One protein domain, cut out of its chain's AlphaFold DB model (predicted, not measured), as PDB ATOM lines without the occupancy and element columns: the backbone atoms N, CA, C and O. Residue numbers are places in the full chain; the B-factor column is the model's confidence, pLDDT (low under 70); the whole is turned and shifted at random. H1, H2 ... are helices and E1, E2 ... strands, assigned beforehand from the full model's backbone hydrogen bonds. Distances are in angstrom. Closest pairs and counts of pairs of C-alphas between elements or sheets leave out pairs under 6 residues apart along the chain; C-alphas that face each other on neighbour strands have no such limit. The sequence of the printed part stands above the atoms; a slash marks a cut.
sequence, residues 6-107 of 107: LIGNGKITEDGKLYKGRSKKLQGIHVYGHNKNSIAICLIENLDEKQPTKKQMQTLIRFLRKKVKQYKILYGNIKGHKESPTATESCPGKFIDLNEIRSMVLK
ATOM      1  N   LEU A   6     -44.154  41.496  15.422       91.12
ATOM      2  CA  LEU A   6     -43.520  40.320  14.832       91.12
ATOM      3  C   LEU A   6     -42.487  40.763  13.795       91.12
ATOM      4  O   LEU A   6     -42.694  41.777  13.130       91.12
ATOM      5  N   ILE A   7     -41.395  40.020  13.637       93.44
ATOM      6  CA  ILE A   7     -40.399  40.257  12.588       93.44
ATOM      7  C   ILE A   7     -40.292  39.010  11.711       93.44
ATOM      8  O   ILE A   7     -39.956  37.926  12.195       93.44
ATOM      9  N   GLY A   8     -40.602  39.180  10.427       92.56
ATOM     10  CA  GLY A   8     -40.687  38.087   9.461       92.56
ATOM     11  C   GLY A   8     -39.350  37.451   9.098       92.56
ATOM     12  O   GLY A   8     -38.303  38.066   9.284       92.56
ATOM     13  N   ASN A   9     -39.395  36.219   8.585       91.81
ATOM     14  CA  ASN A   9     -38.227  35.386   8.248       91.81
ATOM     15  C   ASN A   9     -38.095  35.039   6.756       91.81
ATOM     16  O   ASN A   9     -37.258  34.218   6.393       91.81
ATOM     17  N   GLY A  10     -38.944  35.590   5.890       88.12
ATOM     18  CA  GLY A  10     -38.901  35.328   4.449       88.12
ATOM     19  C   GLY A  10     -39.669  34.092   3.979       88.12
ATOM     20  O   GLY A  10     -39.707  33.868   2.775       88.12
ATOM     21  N   LYS A  11     -40.274  33.290   4.872       84.19
ATOM     22  CA  LYS A  11     -41.035  32.082   4.477       84.19
ATOM     23  C   LYS A  11     -42.502  32.389   4.183       84.19
ATOM     24  O   LYS A  11     -42.975  32.197   3.073       84.19
ATOM     25  N   ILE A  12     -43.219  32.857   5.205       80.31
ATOM     26  CA  ILE A  12     -44.642  33.248   5.124       80.31
ATOM     27  C   ILE A  12     -44.773  34.778   5.122       80.31
ATOM     28  O   ILE A  12     -45.734  35.351   4.622       80.31
ATOM     29  N   THR A  13     -43.781  35.453   5.694       86.06
ATOM     30  CA  THR A  13     -43.714  36.905   5.852       86.06
ATOM     31  C   THR A  13     -42.417  37.415   5.245       86.06
ATOM     32  O   THR A  13     -41.455  36.666   5.128       86.06
ATOM     33  N   GLU A  14     -42.370  38.689   4.870       91.81
ATOM     34  CA  GLU A  14     -41.180  39.314   4.295       91.81
ATOM     35  C   GLU A  14     -40.037  39.343   5.326       91.81
ATOM     36  O   GLU A  14     -40.234  39.725   6.485       91.81
ATOM     37  N   ASP A  15     -38.841  38.919   4.913       95.25
ATOM     38  CA  ASP A  15     -37.684  38.793   5.804       95.25
ATOM     39  C   ASP A  15     -37.264  40.146   6.397       95.25
ATOM     40  O   ASP A  15     -36.987  41.109   5.679       95.25
ATOM     41  N   GLY A  16     -37.205  40.212   7.726       92.94
ATOM     42  CA  GLY A  16     -36.857  41.413   8.476       92.94
ATOM     43  C   GLY A  16     -37.957  42.468   8.535       92.94
ATOM     44  O   GLY A  16     -37.750  43.510   9.160       92.94
ATOM     45  N   LYS A  17     -39.133  42.242   7.940       95.31
ATOM     46  CA  LYS A  17     -40.243  43.195   8.032       95.31
ATOM     47  C   LYS A  17     -40.873  43.158   9.414       95.31
ATOM     48  O   LYS A  17     -41.194  42.092   9.932       95.31
ATOM     49  N   LEU A  18     -41.065  44.339   9.997       92.81
ATOM     50  CA  LEU A  18     -41.753  44.517  11.271       92.81
ATOM     51  C   LEU A  18     -43.265  44.615  11.040       92.81
ATOM     52  O   LEU A  18     -43.754  45.588  10.465       92.81
ATOM     53  N   TYR A  19     -44.005  43.652  11.563       90.75
ATOM     54  CA  TYR A  19     -45.459  43.621  11.564       90.75
ATOM     55  C   TYR A  19     -45.987  44.067  12.927       90.75
ATOM     56  O   TYR A  19     -45.415  43.742  13.969       90.75
ATOM     57  N   LYS A  20     -47.088  44.821  12.931       86.88
ATOM     58  CA  LYS A  20     -47.841  45.107  14.158       86.88
ATOM     59  C   LYS A  20     -48.776  43.928  14.421       86.88
ATOM     60  O   LYS A  20     -49.548  43.573  13.538       86.88
ATOM     61  N   GLY A  21     -48.677  43.341  15.610       75.19
ATOM     62  CA  GLY A  21     -49.637  42.359  16.111       75.19
ATOM     63  C   GLY A  21     -50.838  43.058  16.749       75.19
ATOM     64  O   GLY A  21     -51.345  44.045  16.210       75.19
ATOM     65  N   ARG A  22     -51.294  42.588  17.918       63.72
ATOM     66  CA  ARG A  22     -52.429  43.219  18.616       63.72
ATOM     67  C   ARG A  22     -52.134  44.681  18.980       63.72
ATOM     68  O   ARG A  22     -51.000  45.076  19.258       63.72
ATOM     69  N   SER A  23     -53.184  45.503  18.965       51.03
ATOM     70  CA  SER A  23     -53.113  46.923  19.318       51.03
ATOM     71  C   SER A  23     -52.569  47.112  20.736       51.03
ATOM     72  O   SER A  23     -53.077  46.504  21.670       51.03
ATOM     73  N   LYS A  24     -51.631  48.052  20.918       50.59
ATOM     74  CA  LYS A  24     -51.123  48.509  22.233       50.59
ATOM     75  C   LYS A  24     -52.212  48.945  23.228       50.59
ATOM     76  O   LYS A  24     -51.902  49.155  24.394       50.59
ATOM     77  N   LYS A  25     -53.446  49.171  22.757       41.97
ATOM     78  CA  LYS A  25     -54.609  49.568  23.567       41.97
ATOM     79  C   LYS A  25     -55.454  48.385  24.057       41.97
ATOM     80  O   LYS A  25     -56.322  48.593  24.894       41.97
ATOM     81  N   LEU A  26     -55.224  47.175  23.550       39.25
ATOM     82  CA  LEU A  26     -55.884  45.957  24.013       39.25
ATOM     83  C   LEU A  26     -54.896  45.182  24.878       39.25
ATOM     84  O   LEU A  26     -53.795  44.863  24.441       39.25
ATOM     85  N   GLN A  27     -55.297  44.948  26.122       43.00
ATOM     86  CA  GLN A  27     -54.522  44.302  27.171       43.00
ATOM     87  C   GLN A  27     -53.926  42.978  26.680       43.00
ATOM     88  O   GLN A  27     -54.612  41.967  26.548       43.00
ATOM     89  N   GLY A  28     -52.630  42.999  26.399       43.72
ATOM     90  CA  GLY A  28     -51.878  41.813  26.051       43.72
ATOM     91  C   GLY A  28     -51.707  40.894  27.261       43.72
ATOM     92  O   GLY A  28     -51.225  41.330  28.304       43.72
ATOM     93  N   ILE A  29     -52.106  39.626  27.141       42.22
ATOM     94  CA  ILE A  29     -51.897  38.587  28.163       42.22
ATOM     95  C   ILE A  29     -50.565  37.897  27.840       42.22
ATOM     96  O   ILE A  29     -50.510  37.022  26.965       42.22
ATOM     97  N   HIS A  30     -49.455  38.369  28.417       55.44
ATOM     98  CA  HIS A  30     -48.104  37.945  28.009       55.44
ATOM     99  C   HIS A  30     -47.202  37.551  29.172       55.44
ATOM    100  O   HIS A  30     -46.505  36.552  29.067       55.44
ATOM    101  N   VAL A  31     -47.225  38.303  30.272       44.56
ATOM    102  CA  VAL A  31     -46.473  37.994  31.494       44.56
ATOM    103  C   VAL A  31     -47.356  38.344  32.686       44.56
ATOM    104  O   VAL A  31     -47.730  39.507  32.870       44.56
ATOM    105  N   TYR A  32     -47.698  37.345  33.501       41.56
ATOM    106  CA  TYR A  32     -48.467  37.549  34.728       41.56
ATOM    107  C   TYR A  32     -47.763  38.609  35.601       41.56
ATOM    108  O   TYR A  32     -46.578  38.490  35.892       41.56
ATOM    109  N   GLY A  33     -48.453  39.710  35.923       48.41
ATOM    110  CA  GLY A  33     -47.895  40.844  36.682       48.41
ATOM    111  C   GLY A  33     -47.235  41.980  35.873       48.41
ATOM    112  O   GLY A  33     -47.145  43.092  36.387       48.41
ATOM    113  N   HIS A  34     -46.862  41.787  34.597       50.97
ATOM    114  CA  HIS A  34     -46.182  42.816  33.769       50.97
ATOM    115  C   HIS A  34     -46.927  43.212  32.479       50.97
ATOM    116  O   HIS A  34     -46.405  43.965  31.648       50.97
ATOM    117  N   ASN A  35     -48.175  42.768  32.328       50.69
ATOM    118  CA  ASN A  35     -49.019  43.011  31.150       50.69
ATOM    119  C   ASN A  35     -49.263  44.501  30.826       50.69
ATOM    120  O   ASN A  35     -49.593  44.832  29.692       50.69
ATOM    121  N   LYS A  36     -49.100  45.411  31.798       51.66
ATOM    122  CA  LYS A  36     -49.349  46.854  31.615       51.66
ATOM    123  C   LYS A  36     -48.129  47.655  31.128       51.66
ATOM    124  O   LYS A  36     -48.313  48.725  30.563       51.66
ATOM    125  N   ASN A  37     -46.903  47.142  31.307       66.88
ATOM    126  CA  ASN A  37     -45.666  47.937  31.193       66.88
ATOM    127  C   ASN A  37     -44.596  47.316  30.270       66.88
ATOM    128  O   ASN A  37     -43.412  47.615  30.409       66.88
ATOM    129  N   SER A  38     -44.979  46.435  29.343       73.12
ATOM    130  CA  SER A  38     -44.032  45.702  28.490       73.12
ATOM    131  C   SER A  38     -44.408  45.750  27.009       73.12
ATOM    132  O   SER A  38     -45.574  45.867  26.638       73.12
ATOM    133  N   ILE A  39     -43.397  45.666  26.140       79.81
ATOM    134  CA  ILE A  39     -43.568  45.523  24.691       79.81
ATOM    135  C   ILE A  39     -43.008  44.160  24.292       79.81
ATOM    136  O   ILE A  39     -41.800  43.957  24.297       79.81
ATOM    137  N   ALA A  40     -43.899  43.245  23.925       84.56
ATOM    138  CA  ALA A  40     -43.544  41.915  23.435       84.56
ATOM    139  C   ALA A  40     -43.227  41.944  21.929       84.56
ATOM    140  O   ALA A  40     -44.050  42.402  21.130       84.56
ATOM    141  N   ILE A  41     -42.052  41.439  21.552       88.00
ATOM    142  CA  ILE A  41     -41.578  41.329  20.167       88.00
ATOM    143  C   ILE A  41     -41.244  39.859  19.898       88.00
ATOM    144  O   ILE A  41     -40.555  39.241  20.704       88.00
ATOM    145  N   CYS A  42     -41.709  39.317  18.776       88.88
ATOM    146  CA  CYS A  42     -41.401  37.961  18.325       88.88
ATOM    147  C   CYS A  42     -40.621  37.993  17.008       88.88
ATOM    148  O   CYS A  42     -40.985  38.717  16.082       88.88
ATOM    149  N   LEU A  43     -39.561  37.194  16.915       90.06
ATOM    150  CA  LEU A  43     -38.961  36.823  15.637       90.06
ATOM    151  C   LEU A  43     -39.654  35.545  15.164       90.06
ATOM    152  O   LEU A  43     -39.738  34.585  15.926       90.06
ATOM    153  N   ILE A  44     -40.175  35.535  13.938       89.06
ATOM    154  CA  ILE A  44     -40.886  34.369  13.399       89.06
ATOM    155  C   ILE A  44     -39.857  33.298  13.027       89.06
ATOM    156  O   ILE A  44     -39.376  33.296  11.906       89.06
ATOM    157  N   GLU A  45     -39.486  32.416  13.953       84.62
ATOM    158  CA  GLU A  45     -38.682  31.208  13.705       84.62
ATOM    159  C   GLU A  45     -38.671  30.314  14.961       84.62
ATOM    160  O   GLU A  45     -38.965  30.793  16.058       84.62
ATOM    161  N   ASN A  46     -38.293  29.037  14.828       83.75
ATOM    162  CA  ASN A  46     -37.831  28.252  15.974       83.75
ATOM    163  C   ASN A  46     -36.342  28.551  16.234       83.75
ATOM    164  O   ASN A  46     -35.454  27.980  15.595       83.75
ATOM    165  N   LEU A  47     -36.074  29.460  17.172       82.31
ATOM    166  CA  LEU A  47     -34.723  29.939  17.482       82.31
ATOM    167  C   LEU A  47     -33.907  29.011  18.398       82.31
ATOM    168  O   LEU A  47     -32.793  29.357  18.795       82.31
ATOM    169  N   ASP A  48     -34.438  27.834  18.728       77.44
ATOM    170  CA  ASP A  48     -33.643  26.735  19.286       77.44
ATOM    171  C   ASP A  48     -32.998  25.868  18.204       77.44
ATOM    172  O   ASP A  48     -31.992  25.214  18.466       77.44
ATOM    173  N   GLU A  49     -33.548  25.884  16.989       80.88
ATOM    174  CA  GLU A  49     -33.072  25.084  15.857       80.88
ATOM    175  C   GLU A  49     -32.335  25.923  14.814       80.88
ATOM    176  O   GLU A  49     -31.451  25.417  14.122       80.88
ATOM    177  N   LYS A  50     -32.703  27.202  14.668       84.69
ATOM    178  CA  LYS A  50     -32.183  28.076  13.612       84.69
ATOM    179  C   LYS A  50     -31.787  29.439  14.148       84.69
ATOM    180  O   LYS A  50     -32.440  30.006  15.015       84.69
ATOM    181  N   GLN A  51     -30.723  29.992  13.578       86.94
ATOM    182  CA  GLN A  51     -30.328  31.367  13.857       86.94
ATOM    183  C   GLN A  51     -31.318  32.356  13.224       86.94
ATOM    184  O   GLN A  51     -31.844  32.083  12.138       86.94
ATOM    185  N   PRO A  52     -31.551  33.518  13.860       89.94
ATOM    186  CA  PRO A  52     -32.333  34.582  13.246       89.94
ATOM    187  C   PRO A  52     -31.625  35.100  11.991       89.94
ATOM    188  O   PRO A  52     -30.393  35.127  11.907       89.94
ATOM    189  N   THR A  53     -32.390  35.566  11.007       93.25
ATOM    190  CA  THR A  53     -31.785  36.157   9.810       93.25
ATOM    191  C   THR A  53     -31.068  37.465  10.159       93.25
ATOM    192  O   THR A  53     -31.422  38.188  11.100       93.25
ATOM    193  N   LYS A  54     -30.076  37.844   9.343       93.56
ATOM    194  CA  LYS A  54     -29.398  39.143   9.491       93.56
ATOM    195  C   LYS A  54     -30.392  40.308   9.426       93.56
ATOM    196  O   LYS A  54     -30.252  41.271  10.180       93.56
ATOM    197  N   LYS A  55     -31.413  40.218   8.563       95.31
ATOM    198  CA  LYS A  55     -32.446  41.256   8.433       95.31
ATOM    199  C   LYS A  55     -33.345  41.315   9.667       95.31
ATOM    200  O   LYS A  55     -33.638  42.414  10.137       95.31
ATOM    201  N   GLN A  56     -33.716  40.167  10.242       95.06
ATOM    202  CA  GLN A  56     -34.454  40.109  11.505       95.06
ATOM    203  C   GLN A  56     -33.703  40.829  12.627       95.06
ATOM    204  O   GLN A  56     -34.269  41.708  13.281       95.06
ATOM    205  N   MET A  57     -32.414  40.521  12.796       94.81
ATOM    206  CA  MET A  57     -31.584  41.138  13.832       94.81
ATOM    207  C   MET A  57     -31.402  42.641  13.614       94.81
ATOM    208  O   MET A  57     -31.581  43.426  14.545       94.81
ATOM    209  N   GLN A  58     -31.135  43.080  12.382       95.19
ATOM    210  CA  GLN A  58     -31.031  44.508  12.064       95.19
ATOM    211  C   GLN A  58     -32.317  45.275  12.397       95.19
ATOM    212  O   GLN A  58     -32.260  46.357  12.995       95.19
ATOM    213  N   THR A  59     -33.478  44.719  12.042       96.00
ATOM    214  CA  THR A  59     -34.777  45.315  12.367       96.00
ATOM    215  C   THR A  59     -35.018  45.334  13.871       96.00
ATOM    216  O   THR A  59     -35.429  46.373  14.396       96.00
ATOM    217  N   LEU A  60     -34.718  44.239  14.576       94.69
ATOM    218  CA  LEU A  60     -34.865  44.143  16.026       94.69
ATOM    219  C   LEU A  60     -34.046  45.224  16.739       94.69
ATOM    220  O   LEU A  60     -34.610  46.008  17.500       94.69
ATOM    221  N   ILE A  61     -32.746  45.334  16.445       94.50
ATOM    222  CA  ILE A  61     -31.856  46.313  17.084       94.50
ATOM    223  C   ILE A  61     -32.316  47.747  16.805       94.50
ATOM    224  O   ILE A  61     -32.426  48.562  17.725       94.50
ATOM    225  N   ARG A  62     -32.652  48.067  15.548       94.75
ATOM    226  CA  ARG A  62     -33.158  49.399  15.173       94.75
ATOM    227  C   ARG A  62     -34.452  49.735  15.911       94.75
ATOM    228  O   ARG A  62     -34.636  50.862  16.376       94.75
ATOM    229  N   PHE A  63     -35.352  48.762  16.017       93.88
ATOM    230  CA  PHE A  63     -36.626  48.937  16.692       93.88
ATOM    231  C   PHE A  63     -36.453  49.115  18.206       93.88
ATOM    232  O   PHE A  63     -37.027  50.048  18.773       93.88
ATOM    233  N   LEU A  64     -35.617  48.291  18.844       92.19
ATOM    234  CA  LEU A  64     -35.292  48.389  20.267       92.19
ATOM    235  C   LEU A  64     -34.670  49.746  20.604       92.19
ATOM    236  O   LEU A  64     -35.188  50.422  21.490       92.19
ATOM    237  N   ARG A  65     -33.668  50.214  19.845       93.19
ATOM    238  CA  ARG A  65     -33.072  51.555  20.024       93.19
ATOM    239  C   ARG A  65     -34.126  52.662  20.015       93.19
ATOM    240  O   ARG A  65     -34.155  53.516  20.903       93.19
ATOM    241  N   LYS A  66     -35.048  52.626  19.045       91.06
ATOM    242  CA  LYS A  66     -36.140  53.608  18.953       91.06
ATOM    243  C   LYS A  66     -37.046  53.569  20.185       91.06
ATOM    244  O   LYS A  66     -37.464  54.622  20.659       91.06
ATOM    245  N   LYS A  67     -37.372  52.379  20.699       88.75
ATOM    246  CA  LYS A  67     -38.262  52.213  21.861       88.75
ATOM    247  C   LYS A  67     -37.587  52.578  23.174       88.75
ATOM    248  O   LYS A  67     -38.207  53.276  23.972       88.75
ATOM    249  N   VAL A  68     -36.327  52.190  23.346       88.69
ATOM    250  CA  VAL A  68     -35.485  52.582  24.479       88.69
ATOM    251  C   VAL A  68     -35.413  54.098  24.584       88.69
ATOM    252  O   VAL A  68     -35.753  54.641  25.631       88.69
ATOM    253  N   LYS A  69     -35.105  54.794  23.481       87.88
ATOM    254  CA  LYS A  69     -35.084  56.263  23.448       87.88
ATOM    255  C   LYS A  69     -36.462  56.874  23.715       87.88
ATOM    256  O   LYS A  69     -36.574  57.811  24.496       87.88
ATOM    257  N   GLN A  70     -37.511  56.348  23.078       86.94
ATOM    258  CA  GLN A  70     -38.871  56.885  23.189       86.94
ATOM    259  C   GLN A  70     -39.433  56.796  24.615       86.94
ATOM    260  O   GLN A  70     -40.123  57.712  25.051       86.94
ATOM    261  N   TYR A  71     -39.177  55.691  25.314       84.75
ATOM    262  CA  TYR A  71     -39.776  55.402  26.619       84.75
ATOM    263  C   TYR A  71     -38.765  55.446  27.773       84.75
ATOM    264  O   TYR A  71     -39.114  55.068  28.886       84.75
ATOM    265  N   LYS A  72     -37.526  55.893  27.516       85.81
ATOM    266  CA  LYS A  72     -36.417  55.937  28.489       85.81
ATOM    267  C   LYS A  72     -36.222  54.600  29.223       85.81
ATOM    268  O   LYS A  72     -36.054  54.554  30.437       85.81
ATOM    269  N   ILE A  73     -36.290  53.497  28.477       84.44
ATOM    270  CA  ILE A  73     -36.174  52.142  29.036       84.44
ATOM    271  C   ILE A  73     -34.709  51.887  29.388       84.44
ATOM    272  O   ILE A  73     -33.838  52.025  28.535       84.44
ATOM    273  N   LEU A  74     -34.431  51.471  30.623       85.38
ATOM    274  CA  LEU A  74     -33.094  51.014  31.004       85.38
ATOM    275  C   LEU A  74     -32.720  49.762  30.201       85.38
ATOM    276  O   LEU A  74     -33.529  48.850  30.069       85.38
ATOM    277  N   TYR A  75     -31.491  49.677  29.701       81.69
ATOM    278  CA  TYR A  75     -31.054  48.570  28.838       81.69
ATOM    279  C   TYR A  75     -31.186  47.186  29.497       81.69
ATOM    280  O   TYR A  75     -31.538  46.219  28.824       81.69
ATOM    281  N   GLY A  76     -31.013  47.100  30.823       83.56
ATOM    282  CA  GLY A  76     -31.262  45.876  31.601       83.56
ATOM    283  C   GLY A  76     -32.729  45.415  31.615       83.56
ATOM    284  O   GLY A  76     -33.016  44.274  31.965       83.56
ATOM    285  N   ASN A  77     -33.664  46.266  31.182       85.69
ATOM    286  CA  ASN A  77     -35.078  45.923  31.020       85.69
ATOM    287  C   ASN A  77     -35.410  45.376  29.620       85.69
ATOM    288  O   ASN A  77     -36.572  45.075  29.349       85.69
ATOM    289  N   ILE A  78     -34.420  45.204  28.738       86.56
ATOM    290  CA  ILE A  78     -34.559  44.349  27.554       86.56
ATOM    291  C   ILE A  78     -34.400  42.911  28.038       86.56
ATOM    292  O   ILE A  78     -33.286  42.481  28.341       86.56
ATOM    293  N   LYS A  79     -35.515  42.191  28.148       85.44
ATOM    294  CA  LYS A  79     -35.549  40.836  28.703       85.44
ATOM    295  C   LYS A  79     -35.992  39.807  27.673       85.44
ATOM    296  O   LYS A  79     -36.874  40.080  26.858       85.44
ATOM    297  N   GLY A  80     -35.382  38.630  27.726       84.06
ATOM    298  CA  GLY A  80     -35.879  37.443  27.033       84.06
ATOM    299  C   GLY A  80     -37.037  36.819  27.800       84.06
ATOM    300  O   GLY A  80     -37.141  36.994  29.011       84.06
ATOM    301  N   HIS A  81     -37.904  36.068  27.118       77.00
ATOM    302  CA  HIS A  81     -39.052  35.447  27.783       77.00
ATOM    303  C   HIS A  81     -38.614  34.506  28.920       77.00
ATOM    304  O   HIS A  81     -39.173  34.598  30.006       77.00
ATOM    305  N   LYS A  82     -37.534  33.736  28.721       75.25
ATOM    306  CA  LYS A  82     -36.877  32.871  29.717       75.25
ATOM    307  C   LYS A  82     -36.374  33.582  30.975       75.25
ATOM    308  O   LYS A  82     -36.129  32.934  31.980       75.25
ATOM    309  N   GLU A  83     -36.187  34.901  30.932       75.25
ATOM    310  CA  GLU A  83     -35.787  35.698  32.103       75.25
ATOM    311  C   GLU A  83     -37.005  36.166  32.924       75.25
ATOM    312  O   GLU A  83     -36.852  36.902  33.902       75.25
ATOM    313  N   SER A  84     -38.226  35.781  32.531       66.56
ATOM    314  CA  SER A  84     -39.412  35.932  33.373       66.56
ATOM    315  C   SER A  84     -39.386  34.875  34.485       66.56
ATOM    316  O   SER A  84     -39.177  33.703  34.179       66.56
ATOM    317  N   PRO A  85     -39.682  35.230  35.750       56.84
ATOM    318  CA  PRO A  85     -39.712  34.277  36.867       56.84
ATOM    319  C   PRO A  85     -40.671  33.097  36.661       56.84
ATOM    320  O   PRO A  85     -40.553  32.073  37.319       56.84
ATOM    321  N   THR A  86     -41.644  33.258  35.762       56.28
ATOM    322  CA  THR A  86     -42.682  32.271  35.448       56.28
ATOM    323  C   THR A  86     -42.421  31.516  34.143       56.28
ATOM    324  O   THR A  86     -43.327  30.853  33.644       56.28
ATOM    325  N   ALA A  87     -41.260  31.693  33.511       59.75
ATOM    326  CA  ALA A  87     -41.001  31.100  32.208       59.75
ATOM    327  C   ALA A  87     -40.648  29.615  32.324       59.75
ATOM    328  O   ALA A  87     -39.649  29.245  32.931       59.75
ATOM    329  N   THR A  88     -41.449  28.781  31.671       60.09
ATOM    330  CA  THR A  88     -41.167  27.359  31.411       60.09
ATOM    331  C   THR A  88     -40.612  27.130  30.002       60.09
ATOM    332  O   THR A  88     -40.299  26.005  29.632       60.09
ATOM    333  N   GLU A  89     -40.503  28.199  29.209       62.75
ATOM    334  CA  GLU A  89     -40.212  28.168  27.776       62.75
ATOM    335  C   GLU A  89     -38.751  28.543  27.480       62.75
ATOM    336  O   GLU A  89     -38.181  29.437  28.110       62.75
ATOM    337  N   SER A  90     -38.165  27.936  26.445       67.06
ATOM    338  CA  SER A  90     -36.795  28.203  25.962       67.06
ATOM    339  C   SER A  90     -36.625  29.559  25.255       67.06
ATOM    340  O   SER A  90     -35.505  30.024  25.018       67.06
ATOM    341  N   CYS A  91     -37.734  30.229  24.932       64.12
ATOM    342  CA  CYS A  91     -37.789  31.523  24.253       64.12
ATOM    343  C   CYS A  91     -36.930  32.587  24.977       64.12
ATOM    344  O   CYS A  91     -37.052  32.758  26.187       64.12
ATOM    345  N   PRO A  92     -36.074  33.362  24.289       72.25
ATOM    346  CA  PRO A  92     -36.071  33.637  22.851       72.25
ATOM    347  C   PRO A  92     -35.289  32.633  21.993       72.25
ATOM    348  O   PRO A  92     -35.049  32.920  20.828       72.25
ATOM    349  N   GLY A  93     -34.922  31.475  22.539       75.62
ATOM    350  CA  GLY A  93     -34.194  30.425  21.838       75.62
ATOM    351  C   GLY A  93     -32.696  30.442  22.137       75.62
ATOM    352  O   GLY A  93     -32.129  31.465  22.537       75.62
ATOM    353  N   LYS A  94     -32.043  29.291  21.961       78.81
ATOM    354  CA  LYS A  94     -30.599  29.096  22.186       78.81
ATOM    355  C   LYS A  94     -29.720  29.975  21.299       78.81
ATOM    356  O   LYS A  94     -28.638  30.359  21.731       78.81
ATOM    357  N   PHE A  95     -30.183  30.325  20.101       81.94
ATOM    358  CA  PHE A  95     -29.432  31.168  19.163       81.94
ATOM    359  C   PHE A  95     -29.592  32.677  19.403       81.94
ATOM    360  O   PHE A  95     -29.159  33.478  18.577       81.94
ATOM    361  N   ILE A  96     -30.206  33.079  20.520       84.12
ATOM    362  CA  ILE A  96     -30.322  34.483  20.913       84.12
ATOM    363  C   ILE A  96     -29.446  34.774  22.128       84.12
ATOM    364  O   ILE A  96     -29.756  34.382  23.258       84.12
ATOM    365  N   ASP A  97     -28.397  35.559  21.894       87.25
ATOM    366  CA  ASP A  97     -27.604  36.181  22.948       87.25
ATOM    367  C   ASP A  97     -28.214  37.539  23.342       87.25
ATOM    368  O   ASP A  97     -28.130  38.546  22.635       87.25
ATOM    369  N   LEU A  98     -28.859  37.569  24.510       86.94
ATOM    370  CA  LEU A  98     -29.465  38.787  25.050       86.94
ATOM    371  C   LEU A  98     -28.425  39.832  25.465       86.94
ATOM    372  O   LEU A  98     -28.717  41.026  25.395       86.94
ATOM    373  N   ASN A  99     -27.232  39.419  25.888       88.31
ATOM    374  CA  ASN A  99     -26.175  40.347  26.279       88.31
ATOM    375  C   ASN A  99     -25.592  41.040  25.049       88.31
ATOM    376  O   ASN A  99     -25.407  42.260  25.070       88.31
ATOM    377  N   GLU A 100     -25.407  40.300  23.954       89.19
ATOM    378  CA  GLU A 100     -25.029  40.881  22.668       89.19
ATOM    379  C   GLU A 100     -26.089  41.883  22.187       89.19
ATOM    380  O   GLU A 100     -25.758  43.029  21.880       89.19
ATOM    381  N   ILE A 101     -27.376  41.514  22.219       90.62
ATOM    382  CA  ILE A 101     -28.474  42.420  21.845       90.62
ATOM    383  C   ILE A 101     -28.451  43.698  22.689       90.62
ATOM    384  O   ILE A 101     -28.542  44.800  22.141       90.62
ATOM    385  N   ARG A 102     -28.313  43.585  24.016       91.00
ATOM    386  CA  ARG A 102     -28.237  44.748  24.919       91.00
ATOM    387  C   ARG A 102     -27.051  45.649  24.566       91.00
ATOM    388  O   ARG A 102     -27.232  46.862  24.460       91.00
ATOM    389  N   SER A 103     -25.877  45.067  24.315       89.69
ATOM    390  CA  SER A 103     -24.669  45.786  23.887       89.69
ATOM    391  C   SER A 103     -24.862  46.497  22.544       89.69
ATOM    392  O   SER A 103     -24.537  47.676  22.392       89.69
ATOM    393  N   MET A 104     -25.480  45.828  21.571       88.12
ATOM    394  CA  MET A 104     -25.785  46.421  20.270       88.12
ATOM    395  C   MET A 104     -26.793  47.566  20.364       88.12
ATOM    396  O   MET A 104     -26.735  48.469  19.536       88.12
ATOM    397  N   VAL A 105     -27.715  47.556  21.328       88.38
ATOM    398  CA  VAL A 105     -28.683  48.648  21.533       88.38
ATOM    399  C   VAL A 105     -28.058  49.847  22.263       88.38
ATOM    400  O   VAL A 105     -28.527  50.966  22.062       88.38
ATOM    401  N   LEU A 106     -27.016  49.628  23.075       82.25
ATOM    402  CA  LEU A 106     -26.257  50.675  23.780       82.25
ATOM    403  C   LEU A 106     -25.417  51.555  22.845       82.25
ATOM    404  O   LEU A 106     -25.304  52.752  23.096       82.25
ATOM    405  N   LYS A 107     -24.840  50.961  21.795       66.69
ATOM    406  CA  LYS A 107     -24.092  51.676  20.747       66.69
ATOM    407  C   LYS A 107     -25.001  52.588  19.928       66.69
ATOM    408  O   LYS A 107     -24.535  53.660  19.506       66.69
TER     409      LYS A 107
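What this domain is: This is residues 6 to 107 of the 107 residues of the protein "N-acetylmuramoyl-L-alanine amidase domain-containing protein" of Candidatus Pacearchaeota archaeon (UniProt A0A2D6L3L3). A rounded body with little regular structure: the short helix H2 packs steeply on residues 61 to 65 of the long helix H1, and long loops and two very short strands, E1 and E2, make up much of the rest. The printed part has 102 residues, with E1, E2, H1 and H2 in that order; the named elements, mostly helix, hold only 33 of them. It is compact, with a radius of gyration of the C-alphas of 13.4 A and spans of 33 by 31 by 26 A.

Where its parts are: E1 is residues 18 to 20, with C-alpha 18 at (-41.753, 44.517, 11.271), and E2 is residues 41 to 43. H1, residues 54 to 71, is 25.8 A long. H2, residues 98 to 106, is 12.4 A long and ends with C-alpha 106 at (-26.257, 50.675, 23.780).

How they stand to each other: E1 and E2 are near each other, but each pairs with no named strand. The closest C-alphas of E1 and H1 are those of Leu 18 and Thr 59, 7.1 A apart. H1 touches H2 with residues 61 to 65 alone; the closest C-alphas, of Arg 65 and Val 105, are 5.5 A apart. They run the same way at a steep tilt of 60 degrees. In both helices every O i to N i+4 pair is within hydrogen-bond range. H2 is apart from E1 and E2.

The domain as a whole: The printed part has no cut. The links E1 to E2 and H1 to H2 are long. pLDDT is under 70 at residues 22 to 37, 84 to 91 and 107.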